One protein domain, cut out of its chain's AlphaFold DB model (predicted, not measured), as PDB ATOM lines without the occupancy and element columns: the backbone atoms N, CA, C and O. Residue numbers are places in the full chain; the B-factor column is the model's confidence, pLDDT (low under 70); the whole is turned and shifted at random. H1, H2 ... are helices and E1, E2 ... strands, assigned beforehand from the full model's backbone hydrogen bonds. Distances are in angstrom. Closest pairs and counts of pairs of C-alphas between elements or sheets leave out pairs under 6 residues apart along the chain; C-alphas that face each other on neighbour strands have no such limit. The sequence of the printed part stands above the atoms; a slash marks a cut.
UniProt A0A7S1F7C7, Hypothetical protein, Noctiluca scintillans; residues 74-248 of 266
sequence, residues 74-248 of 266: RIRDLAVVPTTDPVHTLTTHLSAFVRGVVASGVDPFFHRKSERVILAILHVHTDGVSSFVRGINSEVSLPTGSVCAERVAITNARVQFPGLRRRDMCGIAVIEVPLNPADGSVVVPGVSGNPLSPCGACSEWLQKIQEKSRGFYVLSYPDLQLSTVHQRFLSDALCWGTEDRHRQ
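Overview. This is residues 74 to 248 of the 266 residues of the protein "Hypothetical protein" of Noctiluca scintillans (UniProt A0A7S1F7C7). A strongly twisted sheet of six strands curls round the long helix H1 on one face, while H3 and H4 cover part of the other face, making three layers. The tail, residues 239 to 248 with H5, sticks out from this body. The printed part has 175 residues, with five named helices and six named strands in the order E1 H1 H2 E2 E3 H3 E4 H4 E5 E6 H5. The class is mixed, and the mixed sheet runs E1 E6 E5 E4 E2 E3. It is compact, with a radius of gyration of the C-alphas of 16.3 A and spans of 53 by 37 by 28 A.

Arrangement. In the sheet, E4, residues 169 to 177, and E5, residues 217 to 220, are parallel at 11 degrees, with N 172 and O 217 2.9 A apart. E2, residues 117 to 126, is antiparallel to E4, with N 173 and O 121 at 2.9 A. E2 forms a hairpin with edge strand E3, residues 129 to 136, where N 122 and O 133 are 2.9 A apart. E5 forms a hairpin with E6, residues 228 to 232, where N 218 and O 232 are 2.9 A apart. The other edge strand, E1, residues 74 to 77, is antiparallel to E6, with N 76 and O 229 at 3.0 A. H1, residues 86 to 104, comes closest to E2 at the C-alphas of Leu 94 and Ile 121, 6.1 A. H3, residues 149 to 160, is on the opposite face at a height over the sheet of 6.4 A; its closest C-alphas to E3 are Ala 153 and Gly 135, 4.0 A. E3, H3 and E4 form a split strand-helix-strand unit, with E2 between the two strands and a right-handed crossover. H4, residues 200 to 210, is on the same face as H3, and E4, H4 and E5 form a strand-helix-strand unit, two parallel neighbour strands joined through a helix, also right-handed. H3, with residues 150 to 151 alone, and H4 only just touch, with 3 pairs of C-alphas within 8 A, the closest being Arg 151 and Cys 202, 6.7 A. H2, residues 108 to 111, only grazes the sheet; H5, residues 244 to 248, is not on it. Every O i to N i+4 pair is within hydrogen-bond range in H1, H3, H4 and H5; H2 is too short for one.

Along the chain. E1 begins at C-alpha 74 (55.375, 40.656, 17.617), and H5 ends at C-alpha 248 (52.145, 48.283, 29.964). From first to last C-alpha, E2 measures 29.0 A, H1 27.0 A, E4 23.9 A and E3 23.4 A.

Size, cuts and confidence. The C-alphas of Asp 183 and Thr 242, the two farthest apart, are 53.5 A apart. The printed part has no cut. The links E3 to H3, E4 to H4 and E6 to H5 are long. Residues 188 to 191 and 236 to 248 have pLDDT under 70.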
ATOM      1  N   ARG A  74      55.422  41.531  16.451       94.12
ATOM      2  CA  ARG A  74      55.375  40.656  17.617       94.12
ATOM      3  C   ARG A  74      54.902  39.277  17.174       94.12
ATOM      4  O   ARG A  74      53.764  39.131  16.742       94.12
ATOM      5  N   ILE A  75      55.764  38.276  17.306       96.38
ATOM      6  CA  ILE A  75      55.439  36.879  17.004       96.38
ATOM      7  C   ILE A  75      55.031  36.187  18.306       96.38
ATOM      8  O   ILE A  75      55.703  36.340  19.329       96.38
ATOM      9  N   ARG A  76      53.901  35.479  18.291       96.00
ATOM     10  CA  ARG A  76      53.376  34.739  19.447       96.00
ATOM     11  C   ARG A  76      52.858  33.378  19.014       96.00
ATOM     12  O   ARG A  76      52.267  33.274  17.948       96.00
ATOM     13  N   ASP A  77      53.031  32.382  19.869       97.31
ATOM     14  CA  ASP A  77      52.317  31.112  19.757       97.31
ATOM     15  C   ASP A  77      50.900  31.294  20.325       97.31
ATOM     16  O   ASP A  77      50.732  31.822  21.425       97.31
ATOM     17  N   LEU A  78      49.877  30.909  19.568       97.06
ATOM     18  CA  LEU A  78      48.476  31.018  19.955       97.06
ATOM     19  C   LEU A  78      48.171  30.185  21.206       97.06
ATOM     20  O   LEU A  78      47.349  30.611  22.014       97.06
ATOM     21  N   ALA A  79      48.863  29.057  21.410       97.12
ATOM     22  CA  ALA A  79      48.666  28.177  22.562       97.12
ATOM     23  C   ALA A  79      48.997  28.862  23.898       97.12
ATOM     24  O   ALA A  79      48.424  28.517  24.929       97.12
ATOM     25  N   VAL A  80      49.891  29.857  23.889       96.44
ATOM     26  CA  VAL A  80      50.246  30.633  25.091       96.44
ATOM     27  C   VAL A  80      49.466  31.943  25.216       96.44
ATOM     28  O   VAL A  80      49.632  32.670  26.197       96.44
ATOM     29  N   VAL A  81      48.644  32.291  24.221       94.38
ATOM     30  CA  VAL A  81      47.803  33.491  24.254       94.38
ATOM     31  C   VAL A  81      46.495  33.149  24.981       94.38
ATOM     32  O   VAL A  81      45.759  32.287  24.499       94.38
ATOM     33  N   PRO A  82      46.163  33.827  26.102       96.81
ATOM     34  CA  PRO A  82      44.924  33.572  26.833       96.81
ATOM     35  C   PRO A  82      43.693  33.693  25.935       96.81
ATOM     36  O   PRO A  82      43.634  34.576  25.083       96.81
ATOM     37  N   THR A  83      42.673  32.872  26.175       95.19
ATOM     38  CA  THR A  83      41.410  32.902  25.415       95.19
ATOM     39  C   THR A  83      40.680  34.244  25.524       95.19
ATOM     40  O   THR A  83      39.966  34.641  24.608       95.19
ATOM     41  N   THR A  84      40.915  34.979  26.614       93.75
ATOM     42  CA  THR A  84      40.407  36.337  26.849       93.75
ATOM     43  C   THR A  84      41.164  37.425  26.080       93.75
ATOM     44  O   THR A  84      40.717  38.571  26.043       93.75
ATOM     45  N   ASP A  85      42.319  37.115  25.478       94.50
ATOM     46  CA  ASP A  85      43.040  38.052  24.618       94.50
ATOM     47  C   ASP A  85      42.250  38.227  23.305       94.50
ATOM     48  O   ASP A  85      41.882  37.235  22.661       94.50
ATOM     49  N   PRO A  86      41.999  39.470  22.856       93.88
ATOM     50  CA  PRO A  86      41.272  39.718  21.613       93.88
ATOM     51  C   PRO A  86      41.950  39.080  20.391       93.88
ATOM     52  O   PRO A  86      41.263  38.731  19.434       93.88
ATOM     53  N   VAL A  87      43.266  38.841  20.426       96.38
ATOM     54  CA  VAL A  87      43.978  38.107  19.369       96.38
ATOM     55  C   VAL A  87      43.543  36.653  19.288       96.38
ATOM     56  O   VAL A  87      43.394  36.137  18.179       96.38
ATOM     57  N   HIS A  88      43.306  35.996  20.424       97.56
ATOM     58  CA  HIS A  88      42.815  34.620  20.440       97.56
ATOM     59  C   HIS A  88      41.409  34.548  19.841       97.56
ATOM     60  O   HIS A  88      41.139  33.736  18.953       97.56
ATOM     61  N   THR A  89      40.534  35.463  20.264       97.38
ATOM     62  CA  THR A  89      39.156  35.545  19.762       97.38
ATOM     63  C   THR A  89      39.136  35.829  18.255       97.38
ATOM     64  O   THR A  89      38.507  35.100  17.488       97.38
ATOM     65  N   LEU A  90      39.893  36.829  17.794       98.00
ATOM     66  CA  LEU A  90      39.973  37.190  16.378       98.00
ATOM     67  C   LEU A  90      40.537  36.045  15.516       98.00
ATOM     68  O   LEU A  90      40.012  35.771  14.435       98.00
ATOM     69  N   THR A  91      41.553  35.335  16.014       98.44
ATOM     70  CA  THR A  91      42.123  34.155  15.338       98.44
ATOM     71  C   THR A  91      41.115  33.008  15.262       98.44
ATOM     72  O   THR A  91      41.014  32.351  14.229       98.44
ATOM     73  N   THR A  92      40.304  32.810  16.303       98.31
ATOM     74  CA  THR A  92      39.229  31.803  16.316       98.31
ATOM     75  C   THR A  92      38.180  32.094  15.239       98.31
ATOM     76  O   THR A  92      37.789  31.197  14.488       98.31
ATOM     77  N   HIS A  93      37.769  33.358  15.095       98.62
ATOM     78  CA  HIS A  93      36.851  33.767  14.027       98.62
ATOM     79  C   HIS A  93      37.453  33.582  12.632       98.62
ATOM     80  O   HIS A  93      36.752  33.125  11.727       98.62
ATOM     81  N   LEU A  94      38.743  33.890  12.456       98.62
ATOM     82  CA  LEU A  94      39.430  33.645  11.190       98.62
ATOM     83  C   LEU A  94      39.509  32.145  10.879       98.62
ATOM     84  O   LEU A  94      39.188  31.756   9.764       98.62
ATOM     85  N   SER A  95      39.841  31.302  11.860       98.19
ATOM     86  CA  SER A  95      39.867  29.840  11.714       98.19
ATOM     87  C   SER A  95      38.516  29.285  11.260       98.19
ATOM     88  O   SER A  95      38.434  28.492  10.321       98.19
ATOM     89  N   ALA A  96      37.424  29.731  11.889       98.38
ATOM     90  CA  ALA A  96      36.076  29.345  11.485       98.38
ATOM     91  C   ALA A  96      35.750  29.796  10.052       98.38
ATOM     92  O   ALA A  96      35.132  29.041   9.302       98.38
ATOM     93  N   PHE A  97      36.188  30.994   9.654       98.31
ATOM     94  CA  PHE A  97      35.971  31.496   8.299       98.31
ATOM     95  C   PHE A  97      36.785  30.723   7.251       98.31
ATOM     96  O   PHE A  97      36.218  30.319   6.241       98.31
ATOM     97  N   VAL A  98      38.063  30.440   7.526       96.62
ATOM     98  CA  VAL A  98      38.924  29.600   6.676       96.62
ATOM     99  C   VAL A  98      38.285  28.232   6.463       96.62
ATOM    100  O   VAL A  98      38.110  27.826   5.321       96.62
ATOM    101  N   ARG A  99      37.862  27.548   7.536       95.94
ATOM    102  CA  ARG A  99      37.191  26.240   7.422       95.94
ATOM    103  C   ARG A  99      35.929  26.308   6.568       95.94
ATOM    104  O   ARG A  99      35.712  25.421   5.754       95.94
ATOM    105  N   GLY A 100      35.120  27.355   6.739       95.94
ATOM    106  CA  GLY A 100      33.918  27.563   5.933       95.94
ATOM    107  C   GLY A 100      34.231  27.705   4.445       95.94
ATOM    108  O   GLY A 100      33.614  27.022   3.638       95.94
ATOM    109  N   VAL A 101      35.222  28.529   4.097       95.31
ATOM    110  CA  VAL A 101      35.631  28.765   2.702       95.31
ATOM    111  C   VAL A 101      36.272  27.528   2.074       95.31
ATOM    112  O   VAL A 101      35.975  27.208   0.930       95.31
ATOM    113  N   VAL A 102      37.107  26.797   2.818       92.88
ATOM    114  CA  VAL A 102      37.683  25.524   2.351       92.88
ATOM    115  C   VAL A 102      36.585  24.491   2.092       92.88
ATOM    116  O   VAL A 102      36.657  23.762   1.111       92.88
ATOM    117  N   ALA A 103      35.555  24.436   2.941       92.25
ATOM    118  CA  ALA A 103      34.453  23.491   2.780       92.25
ATOM    119  C   ALA A 103      33.494  23.861   1.636       92.25
ATOM    120  O   ALA A 103      32.973  22.968   0.975       92.25
ATOM    121  N   SER A 104      33.227  25.154   1.414       92.88
ATOM    122  CA  SER A 104      32.291  25.612   0.379       92.88
ATOM    123  C   SER A 104      32.927  25.811  -0.994       92.88
ATOM    124  O   SER A 104      32.209  25.876  -1.988       92.88
ATOM    125  N   GLY A 105      34.248  25.990  -1.047       92.44
ATOM    126  CA  GLY A 105      34.925  26.559  -2.205       92.44
ATOM    127  C   GLY A 105      34.631  28.055  -2.377       92.44
ATOM    128  O   GLY A 105      33.957  28.690  -1.555       92.44
ATOM    129  N   VAL A 106      35.161  28.618  -3.462       94.31
ATOM    130  CA  VAL A 106      34.935  30.002  -3.903       94.31
ATOM    131  C   VAL A 106      34.590  30.012  -5.386       94.31
ATOM    132  O   VAL A 106      34.955  29.093  -6.111       94.31
ATOM    133  N   ASP A 107      33.922  31.062  -5.854       93.38
ATOM    134  CA  ASP A 107      33.663  31.234  -7.282       93.38
ATOM    135  C   ASP A 107      34.954  31.701  -8.002       93.38
ATOM    136  O   ASP A 107      35.478  32.779  -7.674       93.38
ATOM    137  N   PRO A 108      35.466  30.935  -8.992       92.25
ATOM    138  CA  PRO A 108      36.689  31.271  -9.716       92.25
ATOM    139  C   PRO A 108      36.652  32.653 -10.371       92.25
ATOM    140  O   PRO A 108      37.692  33.305 -10.502       92.25
ATOM    141  N   PHE A 109      35.471  33.142 -10.762       92.50
ATOM    142  CA  PHE A 109      35.327  34.435 -11.419       92.50
ATOM    143  C   PHE A 109      35.928  35.568 -10.582       92.50
ATOM    144  O   PHE A 109      36.608  36.436 -11.140       92.50
ATOM    145  N   PHE A 110      35.730  35.563  -9.260       94.31
ATOM    146  CA  PHE A 110      36.213  36.627  -8.371       94.31
ATOM    147  C   PHE A 110      37.706  36.536  -8.039       94.31
ATOM    148  O   PHE A 110      38.235  37.475  -7.444       94.31
ATOM    149  N   HIS A 111      38.385  35.467  -8.457       92.94
ATOM    150  CA  HIS A 111      39.803  35.220  -8.178       92.94
ATOM    151  C   HIS A 111      40.631  34.987  -9.451       92.94
ATOM    152  O   HIS A 111      41.797  34.631  -9.371       92.94
ATOM    153  N   ARG A 112      40.057  35.200 -10.639       88.94
ATOM    154  CA  ARG A 112      40.646  34.818 -11.935       88.94
ATOM    155  C   ARG A 112      41.953  35.513 -12.343       88.94
ATOM    156  O   ARG A 112      42.535  35.119 -13.344       88.94
ATOM    157  N   LYS A 113      42.356  36.621 -11.706       88.44
ATOM    158  CA  LYS A 113      43.552  37.379 -12.125       88.44
ATOM    159  C   LYS A 113      44.789  36.937 -11.368       88.44
ATOM    160  O   LYS A 113      45.847  36.826 -11.975       88.44
ATOM    161  N   SER A 114      44.676  36.798 -10.049       89.62
ATOM    162  CA  SER A 114      45.796  36.338  -9.225       89.62
ATOM    163  C   SER A 114      45.713  34.861  -8.881       89.62
ATOM    164  O   SER A 114      46.734  34.299  -8.509       89.62
ATOM    165  N   GLU A 115      44.520  34.267  -8.977       90.50
ATOM    166  CA  GLU A 115      44.194  32.917  -8.500       90.50
ATOM    167  C   GLU A 115      44.368  32.765  -6.982       90.50
ATOM    168  O   GLU A 115      44.448  31.660  -6.457       90.50
ATOM    169  N   ARG A 116      44.390  33.888  -6.246       92.12
ATOM    170  CA  ARG A 116      44.613  33.909  -4.797       92.12
ATOM    171  C   ARG A 116      43.333  34.222  -4.040       92.12
ATOM    172  O   ARG A 116      42.661  35.230  -4.293       92.12
ATOM    173  N   VAL A 117      43.054  33.394  -3.038       95.06
ATOM    174  CA  VAL A 117      41.951  33.580  -2.094       95.06
ATOM    175  C   VAL A 117      42.504  34.160  -0.801       95.06
ATOM    176  O   VAL A 117      43.215  33.500  -0.050       95.06
ATOM    177  N   ILE A 118      42.187  35.419  -0.532       97.12
ATOM    178  CA  ILE A 118      42.604  36.142   0.666       97.12
ATOM    179  C   ILE A 118      41.372  36.392   1.523       97.12
ATOM    180  O   ILE A 118      40.376  36.935   1.043       97.12
ATOM    181  N   LEU A 119      41.459  36.043   2.803       98.44
ATOM    182  CA  LEU A 119      40.408  36.264   3.788       98.44
ATOM    183  C   LEU A 119      40.863  37.278   4.830       98.44
ATOM    184  O   LEU A 119      42.035  37.320   5.208       98.44
ATOM    185  N   ALA A 120      39.914  38.067   5.324       98.81
ATOM    186  CA  ALA A 120      40.116  38.975   6.436       98.81
ATOM    187  C   ALA A 120      38.937  38.952   7.419       98.81
ATOM    188  O   ALA A 120      37.779  38.826   7.016       98.81
ATOM    189  N   ILE A 121      39.233  39.128   8.708       98.81
ATOM    190  CA  ILE A 121      38.248  39.424   9.756       98.81
ATOM    191  C   ILE A 121      38.623  40.744  10.418       98.81
ATOM    192  O   ILE A 121      39.730  40.872  10.938       98.81
ATOM    193  N   LEU A 122      37.698  41.700  10.442       98.81
ATOM    194  CA  LEU A 122      37.821  42.947  11.191       98.81
ATOM    195  C   LEU A 122      37.102  42.821  12.539       98.81
ATOM    196  O   LEU A 122      35.912  42.516  12.576       98.81
ATOM    197  N   HIS A 123      37.809  43.099  13.633       98.56
ATOM    198  CA  HIS A 123      37.224  43.272  14.961       98.56
ATOM    199  C   HIS A 123      36.761  44.719  15.136       98.56
ATOM    200  O   HIS A 123      37.553  45.661  15.047       98.56
ATOM    201  N   VAL A 124      35.471  44.872  15.401       98.25
ATOM    202  CA  VAL A 124      34.802  46.133  15.707       98.25
ATOM    203  C   VAL A 124      34.272  46.072  17.133       98.25
ATOM    204  O   VAL A 124      33.746  45.042  17.548       98.25
ATOM    205  N   HIS A 125      34.388  47.166  17.875       97.19
ATOM    206  CA  HIS A 125      33.804  47.319  19.196       97.19
ATOM    207  C   HIS A 125      32.992  48.613  19.260       97.19
ATOM    208  O   HIS A 125      33.547  49.711  19.281       97.19
ATOM    209  N   THR A 126      31.671  48.474  19.288       95.56
ATOM    210  CA  THR A 126      30.710  49.584  19.312       95.56
ATOM    211  C   THR A 126      29.736  49.366  20.454       95.56
ATOM    212  O   THR A 126      29.245  48.253  20.625       95.56
ATOM    213  N   ASP A 127      29.466  50.411  21.234       92.44
ATOM    214  CA  ASP A 127      28.476  50.392  22.323       92.44
ATOM    215  C   ASP A 127      28.665  49.227  23.315       92.44
ATOM    216  O   ASP A 127      27.713  48.612  23.785       92.44
ATOM    217  N   GLY A 128      29.926  48.892  23.617       92.44
ATOM    218  CA  GLY A 128      30.281  47.800  24.527       92.44
ATOM    219  C   GLY A 128      30.226  46.400  23.901       92.44
ATOM    220  O   GLY A 128      30.589  45.427  24.561       92.44
ATOM    221  N   VAL A 129      29.835  46.278  22.631       95.25
ATOM    222  CA  VAL A 129      29.658  44.999  21.938       95.25
ATOM    223  C   VAL A 129      30.765  44.779  20.913       95.25
ATOM    224  O   VAL A 129      31.012  45.608  20.038       95.25
ATOM    225  N   SER A 130      31.424  43.621  20.998       96.38
ATOM    226  CA  SER A 130      32.403  43.178  20.001       96.38
ATOM    227  C   SER A 130      31.726  42.431  18.854       96.38
ATOM    228  O   SER A 130      30.986  41.479  19.080       96.38
ATOM    229  N   SER A 131      32.031  42.835  17.623       97.81
ATOM    230  CA  SER A 131      31.555  42.230  16.378       97.81
ATOM    231  C   SER A 131      32.724  41.897  15.448       97.81
ATOM    232  O   SER A 131      33.748  42.584  15.446       97.81
ATOM    233  N   PHE A 132      32.571  40.844  14.640       98.44
ATOM    234  CA  PHE A 132      33.623  40.322  13.762       98.44
ATOM    235  C   PHE A 132      33.127  40.246  12.323       98.44
ATOM    236  O   PHE A 132      32.289  39.409  11.984       98.44
ATOM    237  N   VAL A 133      33.648  41.125  11.472       98.69
ATOM    238  CA  VAL A 133      33.147  41.313  10.109       98.69
ATOM    239  C   VAL A 133      34.091  40.681   9.097       98.69
ATOM    240  O   VAL A 133      35.294  40.931   9.111       98.69
ATOM    241  N   ARG A 134      33.530  39.854   8.213       98.75
ATOM    242  CA  ARG A 134      34.266  39.083   7.203       98.75
ATOM    243  C   ARG A 134      34.529  39.899   5.940       98.75
ATOM    244  O   ARG A 134      33.684  40.688   5.511       98.75
ATOM    245  N   GLY A 135      35.666  39.632   5.308       98.56
ATOM    246  CA  GLY A 135      35.995  40.089   3.964       98.56
ATOM    247  C   GLY A 135      36.774  39.036   3.186       98.56
ATOM    248  O   GLY A 135      37.603  38.326   3.747       98.56
ATOM    249  N   ILE A 136      36.503  38.950   1.890       98.19
ATOM    250  CA  ILE A 136      37.211  38.117   0.912       98.19
ATOM    251  C   ILE A 136      37.621  39.025  -0.249       98.19
ATOM    252  O   ILE A 136      36.898  39.975  -0.551       98.19
ATOM    253  N   ASN A 137      38.795  38.823  -0.853       96.94
ATOM    254  CA  ASN A 137      39.185  39.633  -2.012       96.94
ATOM    255  C   ASN A 137      38.269  39.361  -3.212       96.94
ATOM    256  O   ASN A 137      37.736  38.269  -3.376       96.94
ATOM    257  N   SER A 138      38.096  40.365  -4.069       95.31
ATOM    258  CA  SER A 138      37.308  40.230  -5.295       95.31
ATOM    259  C   SER A 138      37.965  40.981  -6.444       95.31
ATOM    260  O   SER A 138      38.291  42.168  -6.346       95.31
ATOM    261  N   GLU A 139      38.158  40.282  -7.555       93.50
ATOM    262  CA  GLU A 139      38.930  40.737  -8.704       93.50
ATOM    263  C   GLU A 139      38.027  41.040  -9.891       93.50
ATOM    264  O   GLU A 139      37.902  40.275 -10.845       93.50
ATOM    265  N   VAL A 140      37.404  42.212  -9.855       84.44
ATOM    266  CA  VAL A 140      36.601  42.684 -10.981       84.44
ATOM    267  C   VAL A 140      37.525  43.432 -11.951       84.44
ATOM    268  O   VAL A 140      38.344  44.260 -11.545       84.44
ATOM    269  N   SER A 141      37.469  43.111 -13.247       74.44
ATOM    270  CA  SER A 141      38.242  43.777 -14.314       74.44
ATOM    271  C   SER A 141      37.742  45.195 -14.606       74.44
ATOM    272  O   SER A 141      37.387  45.508 -15.733       74.44
ATOM    273  N   LEU A 142      37.706  46.049 -13.586       76.12
ATOM    274  CA  LEU A 142      37.305  47.448 -13.688       76.12
ATOM    275  C   LEU A 142      38.530  48.369 -13.626       76.12
ATOM    276  O   LEU A 142      39.533  47.999 -13.008       76.12
ATOM    277  N   PRO A 143      38.452  49.585 -14.199       76.50
ATOM    278  CA  PRO A 143      39.519  50.587 -14.098       76.50
ATOM    279  C   PRO A 143      39.827  50.980 -12.645       76.50
ATOM    280  O   PRO A 143      40.944  51.371 -12.330       76.50
ATOM    281  N   THR A 144      38.859  50.820 -11.737       75.38
ATOM    282  CA  THR A 144      39.015  51.040 -10.291       75.38
ATOM    283  C   THR A 144      39.734  49.895  -9.566       75.38
ATOM    284  O   THR A 144      40.061  50.025  -8.386       75.38
ATOM    285  N   GLY A 145      40.002  48.786 -10.262       83.62
ATOM    286  CA  GLY A 145      40.803  47.664  -9.783       83.62
ATOM    287  C   GLY A 145      40.071  46.671  -8.875       83.62
ATOM    288  O   GLY A 145      38.891  46.807  -8.559       83.62
ATOM    289  N   SER A 146      40.816  45.643  -8.464       91.88
ATOM    290  CA  SER A 146      40.380  44.621  -7.509       91.88
ATOM    291  C   SER A 146      40.266  45.186  -6.085       91.88
ATOM    292  O   SER A 146      41.008  46.099  -5.693       91.88
ATOM    293  N   VAL A 147      39.380  44.608  -5.272       95.44
ATOM    294  CA  VAL A 147      39.216  44.964  -3.855       95.44
ATOM    295  C   VAL A 147      39.869  43.893  -2.985       95.44
ATOM    296  O   VAL A 147      39.615  42.703  -3.143       95.44
ATOM    297  N   CYS A 148      40.746  44.318  -2.076       97.06
ATOM    298  CA  CYS A 148      41.442  43.418  -1.155       97.06
ATOM    299  C   CYS A 148      40.524  43.019   0.007       97.06
ATOM    300  O   CYS A 148      39.648  43.799   0.391       97.06
ATOM    301  N   ALA A 149      40.763  41.850   0.601       98.38
ATOM    302  CA  ALA A 149      39.936  41.297   1.672       98.38
ATOM    303  C   ALA A 149      39.779  42.255   2.864       98.38
ATOM    304  O   ALA A 149      38.688  42.388   3.416       98.38
ATOM    305  N   GLU A 150      40.838  42.988   3.217       98.62
ATOM    306  CA  GLU A 150      40.822  43.966   4.305       98.62
ATOM    307  C   GLU A 150      39.848  45.107   4.022       98.62
ATOM    308  O   GLU A 150      39.060  45.496   4.884       98.62
ATOM    309  N   ARG A 151      39.874  45.625   2.786       98.00
ATOM    310  CA  ARG A 151      38.970  46.694   2.353       98.00
ATOM    311  C   ARG A 151      37.529  46.204   2.335       98.00
ATOM    312  O   ARG A 151      36.674  46.931   2.824       98.00
ATOM    313  N   VAL A 152      37.281  44.975   1.873       98.38
ATOM    314  CA  VAL A 152      35.945  44.358   1.926       98.38
ATOM    315  C   VAL A 152      35.445  44.238   3.367       98.38
ATOM    316  O   VAL A 152      34.315  44.628   3.648       98.38
ATOM    317  N   ALA A 153      36.276  43.776   4.308       98.75
ATOM    318  CA  ALA A 153      35.891  43.674   5.718       98.75
ATOM    319  C   ALA A 153      35.540  45.048   6.323       98.75
ATOM    320  O   ALA A 153      34.531  45.187   7.016       98.75
ATOM    321  N   ILE A 154      36.329  46.085   6.014       98.56
ATOM    322  CA  ILE A 154      36.078  47.464   6.465       98.56
ATOM    323  C   ILE A 154      34.784  48.023   5.864       98.56
ATOM    324  O   ILE A 154      33.980  48.619   6.586       98.56
ATOM    325  N   THR A 155      34.556  47.850   4.561       98.06
ATOM    326  CA  THR A 155      33.336  48.345   3.912       98.06
ATOM    327  C   THR A 155      32.103  47.600   4.404       98.06
ATOM    328  O   THR A 155      31.104  48.242   4.710       98.06
ATOM    329  N   ASN A 156      32.186  46.278   4.586       98.50
ATOM    330  CA  ASN A 156      31.103  45.483   5.166       98.50
ATOM    331  C   ASN A 156      30.763  45.956   6.581       98.50
ATOM    332  O   ASN A 156      29.591  46.087   6.920       98.50
ATOM    333  N   ALA A 157      31.772  46.290   7.389       98.44
ATOM    334  CA  ALA A 157      31.543  46.807   8.731       98.44
ATOM    335  C   ALA A 157      30.837  48.167   8.695       98.44
ATOM    336  O   ALA A 157      29.928  48.411   9.476       98.44
ATOM    337  N   ARG A 158      31.192  49.043   7.751       97.88
ATOM    338  CA  ARG A 158      30.513  50.336   7.559       97.88
ATOM    339  C   ARG A 158      29.064  50.191   7.089       97.88
ATOM    340  O   ARG A 158      28.254  51.048   7.422       97.88
ATOM    341  N   VAL A 159      28.744  49.136   6.338       98.19
ATOM    342  CA  VAL A 159      27.363  48.810   5.943       98.19
ATOM    343  C   VAL A 159      26.563  48.301   7.144       98.19
ATOM    344  O   VAL A 159      25.457  48.775   7.377       98.19
ATOM    345  N   GLN A 160      27.128  47.378   7.927       97.50
ATOM    346  CA  GLN A 160      26.469  46.811   9.112       97.50
ATOM    347  C   GLN A 160      26.312  47.829  10.249       97.50
ATOM    348  O   GLN A 160      25.332  47.794  10.985       97.50
ATOM    349  N   PHE A 161      27.262  48.755  10.370       97.19
ATOM    350  CA  PHE A 161      27.327  49.747  11.436       97.19
ATOM    351  C   PHE A 161      27.487  51.155  10.829       97.19
ATOM    352  O   PHE A 161      28.603  51.676  10.748       97.19
ATOM    353  N   PRO A 162      26.398  51.830  10.407       95.75
ATOM    354  CA  PRO A 162      26.483  53.145   9.754       95.75
ATOM    355  C   PRO A 162      27.198  54.218  10.598       95.75
ATOM    356  O   PRO A 162      27.927  55.069  10.070       95.75
ATOM    357  N   GLY A 163      27.050  54.135  11.924       96.12
ATOM    358  CA  GLY A 163      27.705  55.008  12.903       96.12
ATOM    359  C   GLY A 163      29.184  54.700  13.171       96.12
ATOM    360  O   GLY A 163      29.819  55.455  13.905       96.12
ATOM    361  N   LEU A 164      29.742  53.637  12.578       97.75
ATOM    362  CA  LEU A 164      31.080  53.125  12.878       97.75
ATOM    363  C   LEU A 164      32.175  54.155  12.619       97.75
ATOM    364  O   LEU A 164      32.396  54.583  11.482       97.75
ATOM    365  N   ARG A 165      32.923  54.506  13.658       97.75
ATOM    366  CA  ARG A 165      34.054  55.429  13.582       97.75
ATOM    367  C   ARG A 165      35.359  54.642  13.541       97.75
ATOM    368  O   ARG A 165      35.452  53.508  13.993       97.75
ATOM    369  N   ARG A 166      36.429  55.282  13.060       97.44
ATOM    370  CA  ARG A 166      37.775  54.674  13.015       97.44
ATOM    371  C   ARG A 166      38.255  54.160  14.380       97.44
ATOM    372  O   ARG A 166      38.913  53.135  14.437       97.44
ATOM    373  N   ARG A 167      37.919  54.867  15.465       96.88
ATOM    374  CA  ARG A 167      38.303  54.502  16.843       96.88
ATOM    375  C   ARG A 167      37.633  53.221  17.353       96.88
ATOM    376  O   ARG A 167      38.125  52.636  18.305       96.88
ATOM    377  N   ASP A 168      36.535  52.819  16.720       97.69
ATOM    378  CA  ASP A 168      35.739  51.656  17.108       97.69
ATOM    379  C   ASP A 168      36.289  50.371  16.446       97.69
ATOM    380  O   ASP A 168      35.858  49.265  16.750       97.69
ATOM    381  N   MET A 169      37.252  50.491  15.522       98.25
ATOM    382  CA  MET A 169      37.940  49.353  14.905       98.25
ATOM    383  C   MET A 169      39.149  48.965  15.761       98.25
ATOM    384  O   MET A 169      40.022  49.796  16.016       98.25
ATOM    385  N   CYS A 170      39.226  47.707  16.189       97.62
ATOM    386  CA  CYS A 170      40.209  47.253  17.178       97.62
ATOM    387  C   CYS A 170      41.374  46.462  16.576       97.62
ATOM    388  O   CYS A 170      42.483  46.512  17.098       97.62
ATOM    389  N   GLY A 171      41.150  45.745  15.480       97.88
ATOM    390  CA  GLY A 171      42.202  44.994  14.804       97.88
ATOM    391  C   GLY A 171      41.671  44.220  13.610       97.88
ATOM    392  O   GLY A 171      40.461  44.066  13.452       97.88
ATOM    393  N   ILE A 172      42.570  43.744  12.758       98.75
ATOM    394  CA  ILE A 172      42.217  42.953  11.580       98.75
ATOM    395  C   ILE A 172      43.147  41.753  11.443       98.75
ATOM    396  O   ILE A 172      44.350  41.882  11.644       98.75
ATOM    397  N   ALA A 173      42.600  40.595  11.104       98.69
ATOM    398  CA  ALA A 173      43.357  39.378  10.844       98.69
ATOM    399  C   ALA A 173      43.231  39.001   9.374       98.69
ATOM    400  O   ALA A 173      42.123  39.047   8.847       98.69
ATOM    401  N   VAL A 174      44.345  38.660   8.722       98.56
ATOM    402  CA  VAL A 174      44.411  38.429   7.272       98.56
ATOM    403  C   VAL A 174      45.222  37.173   6.973       98.56
ATOM    404  O   VAL A 174      46.290  36.967   7.554       98.56
ATOM    405  N   ILE A 175      44.738  36.353   6.042       97.81
ATOM    406  CA  ILE A 175      45.435  35.147   5.585       97.81
ATOM    407  C   ILE A 175      45.131  34.846   4.120       97.81
ATOM    408  O   ILE A 175      44.030  35.104   3.636       97.81
ATOM    409  N   GLU A 176      46.108  34.282   3.419       96.19
ATOM    410  CA  GLU A 176      45.887  33.616   2.141       96.19
ATOM    411  C   GLU A 176      45.500  32.162   2.380       96.19
ATOM    412  O   GLU A 176      46.217  31.427   3.063       96.19
ATOM    413  N   VAL A 177      44.394  31.740   1.782       94.31
ATOM    414  CA  VAL A 177      44.008  30.339   1.733       94.31
ATOM    415  C   VAL A 177      44.495  29.781   0.396       94.31
ATOM    416  O   VAL A 177      43.999  30.225  -0.639       94.31
ATOM    417  N   PRO A 178      45.473  28.856   0.386       89.75
ATOM    418  CA  PRO A 178      45.968  28.225  -0.831       89.75
ATOM    419  C   PRO A 178      44.901  27.268  -1.368       89.75
ATOM    420  O   PRO A 178      44.983  26.063  -1.175       89.75
ATOM    421  N   LEU A 179      43.860  27.810  -1.987       86.50
ATOM    422  CA  LEU A 179      42.827  27.074  -2.704       86.50
ATOM    423  C   LEU A 179      43.005  27.339  -4.189       86.50
ATOM    424  O   LEU A 179      43.219  28.484  -4.578       86.50
ATOM    425  N   ASN A 180      42.874  26.301  -5.002       83.62
ATOM    426  CA  ASN A 180      42.669  26.441  -6.426       83.62
ATOM    427  C   ASN A 180      41.193  26.811  -6.635       83.62
ATOM    428  O   ASN A 180      40.315  25.998  -6.338       83.62
ATOM    429  N   PRO A 181      40.877  28.023  -7.124       80.31
ATOM    430  CA  PRO A 181      39.490  28.435  -7.287       80.31
ATOM    431  C   PRO A 181      38.715  27.567  -8.287       80.31
ATOM    432  O   PRO A 181      37.497  27.508  -8.193       80.31
ATOM    433  N   ALA A 182      39.394  26.905  -9.234       79.00
ATOM    434  CA  ALA A 182      38.753  26.133 -10.299       79.00
ATOM    435  C   ALA A 182      38.116  24.822  -9.814       79.00
ATOM    436  O   ALA A 182      37.068  24.429 -10.318       79.00
ATOM    437  N   ASP A 183      38.746  24.147  -8.853       80.81
ATOM    438  CA  ASP A 183      38.313  22.838  -8.347       80.81
ATOM    439  C   ASP A 183      38.137  22.805  -6.817       80.81
ATOM    440  O   ASP A 183      37.754  21.779  -6.257       80.81
ATOM    441  N   GLY A 184      38.400  23.921  -6.131       77.19
ATOM    442  CA  GLY A 184      38.329  24.033  -4.675       77.19
ATOM    443  C   GLY A 184      39.410  23.240  -3.935       77.19
ATOM    444  O   GLY A 184      39.359  23.151  -2.708       77.19
ATOM    445  N   SER A 185      40.384  22.655  -4.640       80.69
ATOM    446  CA  SER A 185      41.441  21.861  -4.020       80.69
ATOM    447  C   SER A 185      42.429  22.750  -3.264       80.69
ATOM    448  O   SER A 185      42.737  23.870  -3.671       80.69
ATOM    449  N   VAL A 186      42.942  22.262  -2.135       78.06
ATOM    450  CA  VAL A 186      44.001  22.964  -1.400       78.06
ATOM    451  C   VAL A 186      45.322  22.776  -2.149       78.06
ATOM    452  O   VAL A 186      45.797  21.652  -2.310       78.06
ATOM    453  N   VAL A 187      45.925  23.877  -2.592       75.94
ATOM    454  CA  VAL A 187      47.227  23.891  -3.266       75.94
ATOM    455  C   VAL A 187      48.327  23.586  -2.247       75.94
ATOM    456  O   VAL A 187      48.313  24.085  -1.119       75.94
ATOM    457  N   VAL A 188      49.281  22.743  -2.653       62.03
ATOM    458  CA  VAL A 188      50.344  22.174  -1.807       62.03
ATOM    459  C   VAL A 188      51.077  23.253  -0.976       62.03
ATOM    460  O   VAL A 188      51.397  24.325  -1.504       62.03
ATOM    461  N   PRO A 189      51.400  22.983   0.310       53.75
ATOM    462  CA  PRO A 189      52.112  23.919   1.180       53.75
ATOM    463  C   PRO A 189      53.514  24.219   0.632       53.75
ATOM    464  O   PRO A 189      54.373  23.344   0.580       53.75
ATOM    465  N   GLY A 190      53.746  25.459   0.206       56.19
ATOM    466  CA  GLY A 190      55.037  25.905  -0.336       56.19
ATOM    467  C   GLY A 190      54.947  27.147  -1.222       56.19
ATOM    468  O   GLY A 190      55.935  27.859  -1.374       56.19
ATOM    469  N   VAL A 191      53.753  27.446  -1.750       61.03
ATOM    470  CA  VAL A 191      53.495  28.594  -2.646       61.03
ATOM    471  C   VAL A 191      52.593  29.657  -1.992       61.03
ATOM    472  O   VAL A 191      52.183  30.615  -2.635       61.03
ATOM    473  N   SER A 192      52.268  29.545  -0.699       72.25
ATOM    474  CA  SER A 192      51.474  30.587  -0.034       72.25
ATOM    475  C   SER A 192      52.333  31.816   0.266       72.25
ATOM    476  O   SER A 192      53.384  31.691   0.893       72.25
ATOM    477  N   GLY A 193      51.855  33.016  -0.066       84.62
ATOM    478  CA  GLY A 193      52.476  34.299   0.290       84.62
ATOM    479  C   GLY A 193      52.342  34.677   1.773       84.62
ATOM    480  O   GLY A 193      52.548  35.836   2.145       84.62
ATOM    481  N   ASN A 194      51.974  33.716   2.617       93.38
ATOM    482  CA  ASN A 194      51.844  33.853   4.057       93.38
ATOM    483  C   ASN A 194      53.232  33.911   4.740       93.38
ATOM    484  O   ASN A 194      54.159  33.221   4.316       93.38
ATOM    485  N   PRO A 195      53.418  34.710   5.811       95.00
ATOM    486  CA  PRO A 195      52.474  35.668   6.379       95.00
ATOM    487  C   PRO A 195      52.336  36.931   5.530       95.00
ATOM    488  O   PRO A 195      53.314  37.627   5.225       95.00
ATOM    489  N   LEU A 196      51.087  37.284   5.222       94.81
ATOM    490  CA  LEU A 196      50.786  38.430   4.377       94.81
ATOM    491  C   LEU A 196      51.203  39.751   5.026       94.81
ATOM    492  O   LEU A 196      51.148  39.953   6.245       94.81
ATOM    493  N   SER A 197      51.641  40.666   4.167       92.00
ATOM    494  CA  SER A 197      51.763  42.085   4.490       92.00
ATOM    495  C   SER A 197      50.656  42.824   3.742       92.00
ATOM    496  O   SER A 197      50.391  42.455   2.595       92.00
ATOM    497  N   PRO A 198      50.015  43.837   4.349       93.75
ATOM    498  CA  PRO A 198      49.014  44.617   3.640       93.75
ATOM    499  C   PRO A 198      49.646  45.237   2.391       93.75
ATOM    500  O   PRO A 198      50.785  45.708   2.422       93.75
ATOM    501  N   CYS A 199      48.914  45.245   1.278       93.75
ATOM    502  CA  CYS A 199      49.367  45.937   0.072       93.75
ATOM    503  C   CYS A 199      49.423  47.459   0.310       93.75
ATOM    504  O   CYS A 199      48.945  47.946   1.337       93.75
ATOM    505  N   GLY A 200      49.963  48.234  -0.638       91.69
ATOM    506  CA  GLY A 200      50.060  49.695  -0.495       91.69
ATOM    507  C   GLY A 200      48.713  50.357  -0.171       91.69
ATOM    508  O   GLY A 200      48.603  51.097   0.801       91.69
ATOM    509  N   ALA A 201      47.650  50.001  -0.900       93.31
ATOM    510  CA  ALA A 201      46.316  50.555  -0.662       93.31
ATOM    511  C   ALA A 201      45.735  50.156   0.708       93.31
ATOM    512  O   ALA A 201      45.171  51.000   1.402       93.31
ATOM    513  N   CYS A 202      45.872  48.891   1.122       96.69
ATOM    514  CA  CYS A 202      45.412  48.450   2.442       96.69
ATOM    515  C   CYS A 202      46.218  49.109   3.564       96.69
ATOM    516  O   CYS A 202      45.638  49.544   4.552       96.69
ATOM    517  N   SER A 203      47.532  49.252   3.391       94.81
ATOM    518  CA  SER A 203      48.410  49.904   4.365       94.81
ATOM    519  C   SER A 203      47.960  51.332   4.659       94.81
ATOM    520  O   SER A 203      47.852  51.695   5.826       94.81
ATOM    521  N   GLU A 204      47.609  52.106   3.630       94.50
ATOM    522  CA  GLU A 204      47.073  53.464   3.788       94.50
ATOM    523  C   GLU A 204      45.773  53.499   4.601       94.50
ATOM    524  O   GLU A 204      45.595  54.334   5.489       94.50
ATOM    525  N   TRP A 205      44.849  52.576   4.328       95.94
ATOM    526  CA  TRP A 205      43.583  52.493   5.059       95.94
ATOM    527  C   TRP A 205      43.802  52.146   6.529       95.94
ATOM    528  O   TRP A 205      43.267  52.810   7.419       95.94
ATOM    529  N   LEU A 206      44.605  51.116   6.781       96.50
ATOM    530  CA  LEU A 206      44.862  50.606   8.120       96.50
ATOM    531  C   LEU A 206      45.658  51.616   8.963       96.50
ATOM    532  O   LEU A 206      45.336  51.809  10.133       96.50
ATOM    533  N   GLN A 207      46.623  52.328   8.369       93.38
ATOM    534  CA  GLN A 207      47.336  53.421   9.042       93.38
ATOM    535  C   GLN A 207      46.379  54.551   9.437       93.38
ATOM    536  O   GLN A 207      46.370  54.965  10.596       93.38
ATOM    537  N   LYS A 208      45.490  54.979   8.529       94.88
ATOM    538  CA  LYS A 208      44.467  55.991   8.841       94.88
ATOM    539  C   LYS A 208      43.521  55.536   9.945       94.88
ATOM    540  O   LYS A 208      43.090  56.355  10.753       94.88
ATOM    541  N   ILE A 209      43.160  54.258  10.009       96.00
ATOM    542  CA  ILE A 209      42.366  53.729  11.128       96.00
ATOM    543  C   ILE A 209      43.163  53.843  12.432       96.00
ATOM    544  O   ILE A 209      42.659  54.403  13.409       96.00
ATOM    545  N   GLN A 210      44.424  53.406  12.421       94.44
ATOM    546  CA  GLN A 210      45.300  53.409  13.590       94.44
ATOM    547  C   GLN A 210      45.576  54.815  14.156       94.44
ATOM    548  O   GLN A 210      45.676  54.970  15.371       94.44
ATOM    549  N   GLU A 211      45.582  55.865  13.324       92.69
ATOM    550  CA  GLU A 211      45.648  57.265  13.791       92.69
ATOM    551  C   GLU A 211      44.569  57.611  14.833       92.69
ATOM    552  O   GLU A 211      44.772  58.476  15.688       92.69
ATOM    553  N   LYS A 212      43.387  56.986  14.733       95.38
ATOM    554  CA  LYS A 212      42.251  57.218  15.641       95.38
ATOM    555  C   LYS A 212      41.992  56.050  16.585       95.38
ATOM    556  O   LYS A 212      41.403  56.273  17.638       95.38
ATOM    557  N   SER A 213      42.440  54.848  16.237       93.81
ATOM    558  CA  SER A 213      42.422  53.666  17.094       93.81
ATOM    559  C   SER A 213      43.851  53.278  17.461       93.81
ATOM    560  O   SER A 213      44.498  52.475  16.793       93.81
ATOM    561  N   ARG A 214      44.363  53.860  18.551       86.31
ATOM    562  CA  ARG A 214      45.743  53.627  19.011       86.31
ATOM    563  C   ARG A 214      46.022  52.162  19.368       86.31
ATOM    564  O   ARG A 214      47.167  51.753  19.374       86.31
ATOM    565  N   GLY A 215      45.003  51.360  19.658       89.06
ATOM    566  CA  GLY A 215      45.168  49.928  19.909       89.06
ATOM    567  C   GLY A 215      45.151  49.064  18.648       89.06
ATOM    568  O   GLY A 215      45.324  47.857  18.773       89.06
ATOM    569  N   PHE A 216      44.919  49.644  17.464       95.38
ATOM    570  CA  PHE A 216      44.687  48.878  16.244       95.38
ATOM    571  C   PHE A 216      45.904  48.039  15.852       95.38
ATOM    572  O   PHE A 216      47.011  48.560  15.696       95.38
ATOM    573  N   TYR A 217      45.683  46.740  15.658       95.38
ATOM    574  CA  TYR A 217      46.717  45.790  15.261       95.38
ATOM    575  C   TYR A 217      46.306  44.970  14.037       95.38
ATOM    576  O   TYR A 217      45.128  44.710  13.791       95.38
ATOM    577  N   VAL A 218      47.306  44.527  13.279       97.50
ATOM    578  CA  VAL A 218      47.143  43.647  12.118       97.50
ATOM    579  C   VAL A 218      47.733  42.285  12.459       97.50
ATOM    580  O   VAL A 218      48.899  42.205  12.841       97.50
ATOM    581  N   LEU A 219      46.944  41.222  12.334       98.25
ATOM    582  CA  LEU A 219      47.398  39.843  12.472       98.25
ATOM    583  C   LEU A 219      47.596  39.229  11.090       98.25
ATOM    584  O   LEU A 219      46.713  39.305  10.236       98.25
ATOM    585  N   SER A 220      48.736  38.581  10.897       97.94
ATOM    586  CA  SER A 220      48.943  37.641   9.802       97.94
ATOM    587  C   SER A 220      49.539  36.340  10.316       97.94
ATOM    588  O   SER A 220      50.002  36.254  11.455       97.94
ATOM    589  N   TYR A 221      49.477  35.306   9.486       97.31
ATOM    590  CA  TYR A 221      49.772  33.936   9.889       97.31
ATOM    591  C   TYR A 221      50.642  33.284   8.825       97.31
ATOM    592  O   TYR A 221      50.422  33.565   7.648       97.31
ATOM    593  N   PRO A 222      51.631  32.462   9.204       95.12
ATOM    594  CA  PRO A 222      52.507  31.794   8.250       95.12
ATOM    595  C   PRO A 222      51.810  30.654   7.500       95.12
ATOM    596  O   PRO A 222      52.203  30.338   6.383       95.12
ATOM    597  N   ASP A 223      50.764  30.068   8.081       93.75
ATOM    598  CA  ASP A 223      50.067  28.901   7.551       93.75
ATOM    599  C   ASP A 223      48.614  28.836   8.056       93.75
ATOM    600  O   ASP A 223      48.177  29.651   8.874       93.75
ATOM    601  N   LEU A 224      47.861  27.850   7.559       93.62
ATOM    602  CA  LEU A 224      46.456  27.626   7.911       93.62
ATOM    603  C   LEU A 224      46.236  27.014   9.302       93.62
ATOM    604  O   LEU A 224      45.086  26.931   9.732       93.62
ATOM    605  N   GLN A 225      47.290  26.581  10.005       94.19
ATOM    606  CA  GLN A 225      47.152  26.090  11.380       94.19
ATOM    607  C   GLN A 225      46.915  27.247  12.352       94.19
ATOM    608  O   GLN A 225      46.376  27.039  13.435       94.19
ATOM    609  N   LEU A 226      47.300  28.472  11.963       96.31
ATOM    610  CA  LEU A 226      47.130  29.697  12.754       96.31
ATOM    611  C   LEU A 226      47.780  29.622  14.148       96.31
ATOM    612  O   LEU A 226      47.472  30.434  15.019       96.31
ATOM    613  N   SER A 227      48.688  28.665  14.359       96.88
ATOM    614  CA  SER A 227      49.370  28.433  15.635       96.88
ATOM    615  C   SER A 227      50.365  29.545  15.943       96.88
ATOM    616  O   SER A 227      50.536  29.920  17.095       96.88
ATOM    617  N   THR A 228      50.988  30.125  14.919       97.75
ATOM    618  CA  THR A 228      51.904  31.258  15.062       97.75
ATOM    619  C   THR A 228      51.250  32.533  14.545       97.75
ATOM    620  O   THR A 228      50.867  32.632  13.381       97.75
ATOM    621  N   VAL A 229      51.157  33.544  15.404       97.81
ATOM    622  CA  VAL A 229      50.514  34.824  15.106       97.81
ATOM    623  C   VAL A 229      51.563  35.919  14.946       97.81
ATOM    624  O   VAL A 229      52.316  36.214  15.877       97.81
ATOM    625  N   HIS A 230      51.577  36.569  13.784       97.44
ATOM    626  CA  HIS A 230      52.386  37.753  13.509       97.44
ATOM    627  C   HIS A 230      51.532  38.999  13.741       97.44
ATOM    628  O   HIS A 230      50.747  39.396  12.885       97.44
ATOM    629  N   GLN A 231      51.689  39.633  14.898       96.00
ATOM    630  CA  GLN A 231      50.981  40.859  15.257       96.00
ATOM    631  C   GLN A 231      51.821  42.090  14.905       96.00
ATOM    632  O   GLN A 231      52.941  42.249  15.392       96.00
ATOM    633  N   ARG A 232      51.270  42.987  14.089       93.25
ATOM    634  CA  ARG A 232      51.909  44.237  13.659       93.25
ATOM    635  C   ARG A 232      51.117  45.453  14.117       93.25
ATOM    636  O   ARG A 232      49.889  45.433  14.131       93.25
ATOM    637  N   PHE A 233      51.846  46.524  14.401       89.69
ATOM    638  CA  PHE A 233      51.322  47.869  14.615       89.69
ATOM    639  C   PHE A 233      51.932  48.751  13.518       89.69
ATOM    640  O   PHE A 233      53.148  48.767  13.361       89.69
ATOM    641  N   LEU A 234      51.110  49.419  12.703       83.69
ATOM    642  CA  LEU A 234      51.567  50.094  11.475       83.69
ATOM    643  C   LEU A 234      52.146  51.498  11.719       83.69
ATOM    644  O   LEU A 234      52.843  52.037  10.851       83.69
ATOM    645  N   SER A 235      51.862  52.093  12.881       73.94
ATOM    646  CA  SER A 235      52.419  53.377  13.307       73.94
ATOM    647  C   SER A 235      53.417  53.215  14.456       73.94
ATOM    648  O   SER A 235      53.072  52.646  15.492       73.94
ATOM    649  N   ASP A 236      54.588  53.841  14.318       61.38
ATOM    650  CA  ASP A 236      55.637  53.904  15.351       61.38
ATOM    651  C   ASP A 236      55.231  54.707  16.595       61.38
ATOM    652  O   ASP A 236      55.905  54.641  17.622       61.38
ATOM    653  N   ALA A 237      54.117  55.446  16.533       52.91
ATOM    654  CA  ALA A 237      53.628  56.296  17.620       52.91
ATOM    655  C   ALA A 237      53.338  55.535  18.930       52.91
ATOM    656  O   ALA A 237      53.221  56.160  19.978       52.91
ATOM    657  N   LEU A 238      53.236  54.204  18.876       50.59
ATOM    658  CA  LEU A 238      53.052  53.325  20.039       50.59
ATOM    659  C   LEU A 238      54.339  52.639  20.490       50.59
ATOM    660  O   LEU A 238      54.353  51.972  21.520       50.59
ATOM    661  N   CYS A 239      55.417  52.731  19.710       44.56
ATOM    662  CA  CYS A 239      56.618  51.974  20.017       44.56
ATOM    663  C   CYS A 239      57.518  52.664  21.043       44.56
ATOM    664  O   CYS A 239      58.228  51.936  21.722       44.56
ATOM    665  N   TRP A 240      57.486  53.994  21.235       43.19
ATOM    666  CA  TRP A 240      58.435  54.652  22.158       43.19
ATOM    667  C   TRP A 240      57.940  55.943  22.833       43.19
ATOM    668  O   TRP A 240      58.690  56.910  22.955       43.19
ATOM    669  N   GLY A 241      56.706  55.967  23.340       39.50
ATOM    670  CA  GLY A 241      56.358  56.920  24.398       39.50
ATOM    671  C   GLY A 241      56.909  56.421  25.734       39.50
ATOM    672  O   GLY A 241      56.617  55.298  26.136       39.50
ATOM    673  N   THR A 242      57.687  57.224  26.461       45.78
ATOM    674  CA  THR A 242      58.111  56.917  27.845       45.78
ATOM    675  C   THR A 242      56.929  56.596  28.773       45.78
ATOM    676  O   THR A 242      57.095  55.834  29.725       45.78
ATOM    677  N   GLU A 243      55.727  57.073  28.439       47.41
ATOM    678  CA  GLU A 243      54.456  56.759  29.105       47.41
ATOM    679  C   GLU A 243      53.932  55.330  28.845       47.41
ATOM    680  O   GLU A 243      53.219  54.782  29.686       47.41
ATOM    681  N   ASP A 244      54.316  54.658  27.753       46.78
ATOM    682  CA  ASP A 244      53.824  53.302  27.443       46.78
ATOM    683  C   ASP A 244      54.518  52.197  28.253       46.78
ATOM    684  O   ASP A 244      53.969  51.104  28.400       46.78
ATOM    685  N   ARG A 245      55.656  52.487  28.904       44.66
ATOM    686  CA  ARG A 245      56.186  51.617  29.973       44.66
ATOM    687  C   ARG A 245      55.275  51.615  31.203       44.66
ATOM    688  O   ARG A 245      55.109  50.569  31.826       44.66
ATOM    689  N   HIS A 246      54.664  52.758  31.520       41.88
ATOM    690  CA  HIS A 246      53.681  52.869  32.595       41.88
ATOM    691  C   HIS A 246      52.340  52.270  32.197       41.88
ATOM    692  O   HIS A 246      51.746  51.587  33.015       41.88
ATOM    693  N   ARG A 247      51.894  52.421  30.944       44.47
ATOM    694  CA  ARG A 247      50.656  51.779  30.482       44.47
ATOM    695  C   ARG A 247      50.770  50.276  30.305       44.47
ATOM    696  O   ARG A 247      49.795  49.601  30.592       44.47
ATOM    697  N   GLN A 248      51.919  49.731  29.898       45.16
ATOM    698  CA  GLN A 248      52.145  48.283  29.964       45.16
ATOM    699  C   GLN A 248      52.147  47.785  31.410       45.16
ATOM    700  O   GLN A 248      51.544  46.743  31.654       45.16
TER     701      GLN A 248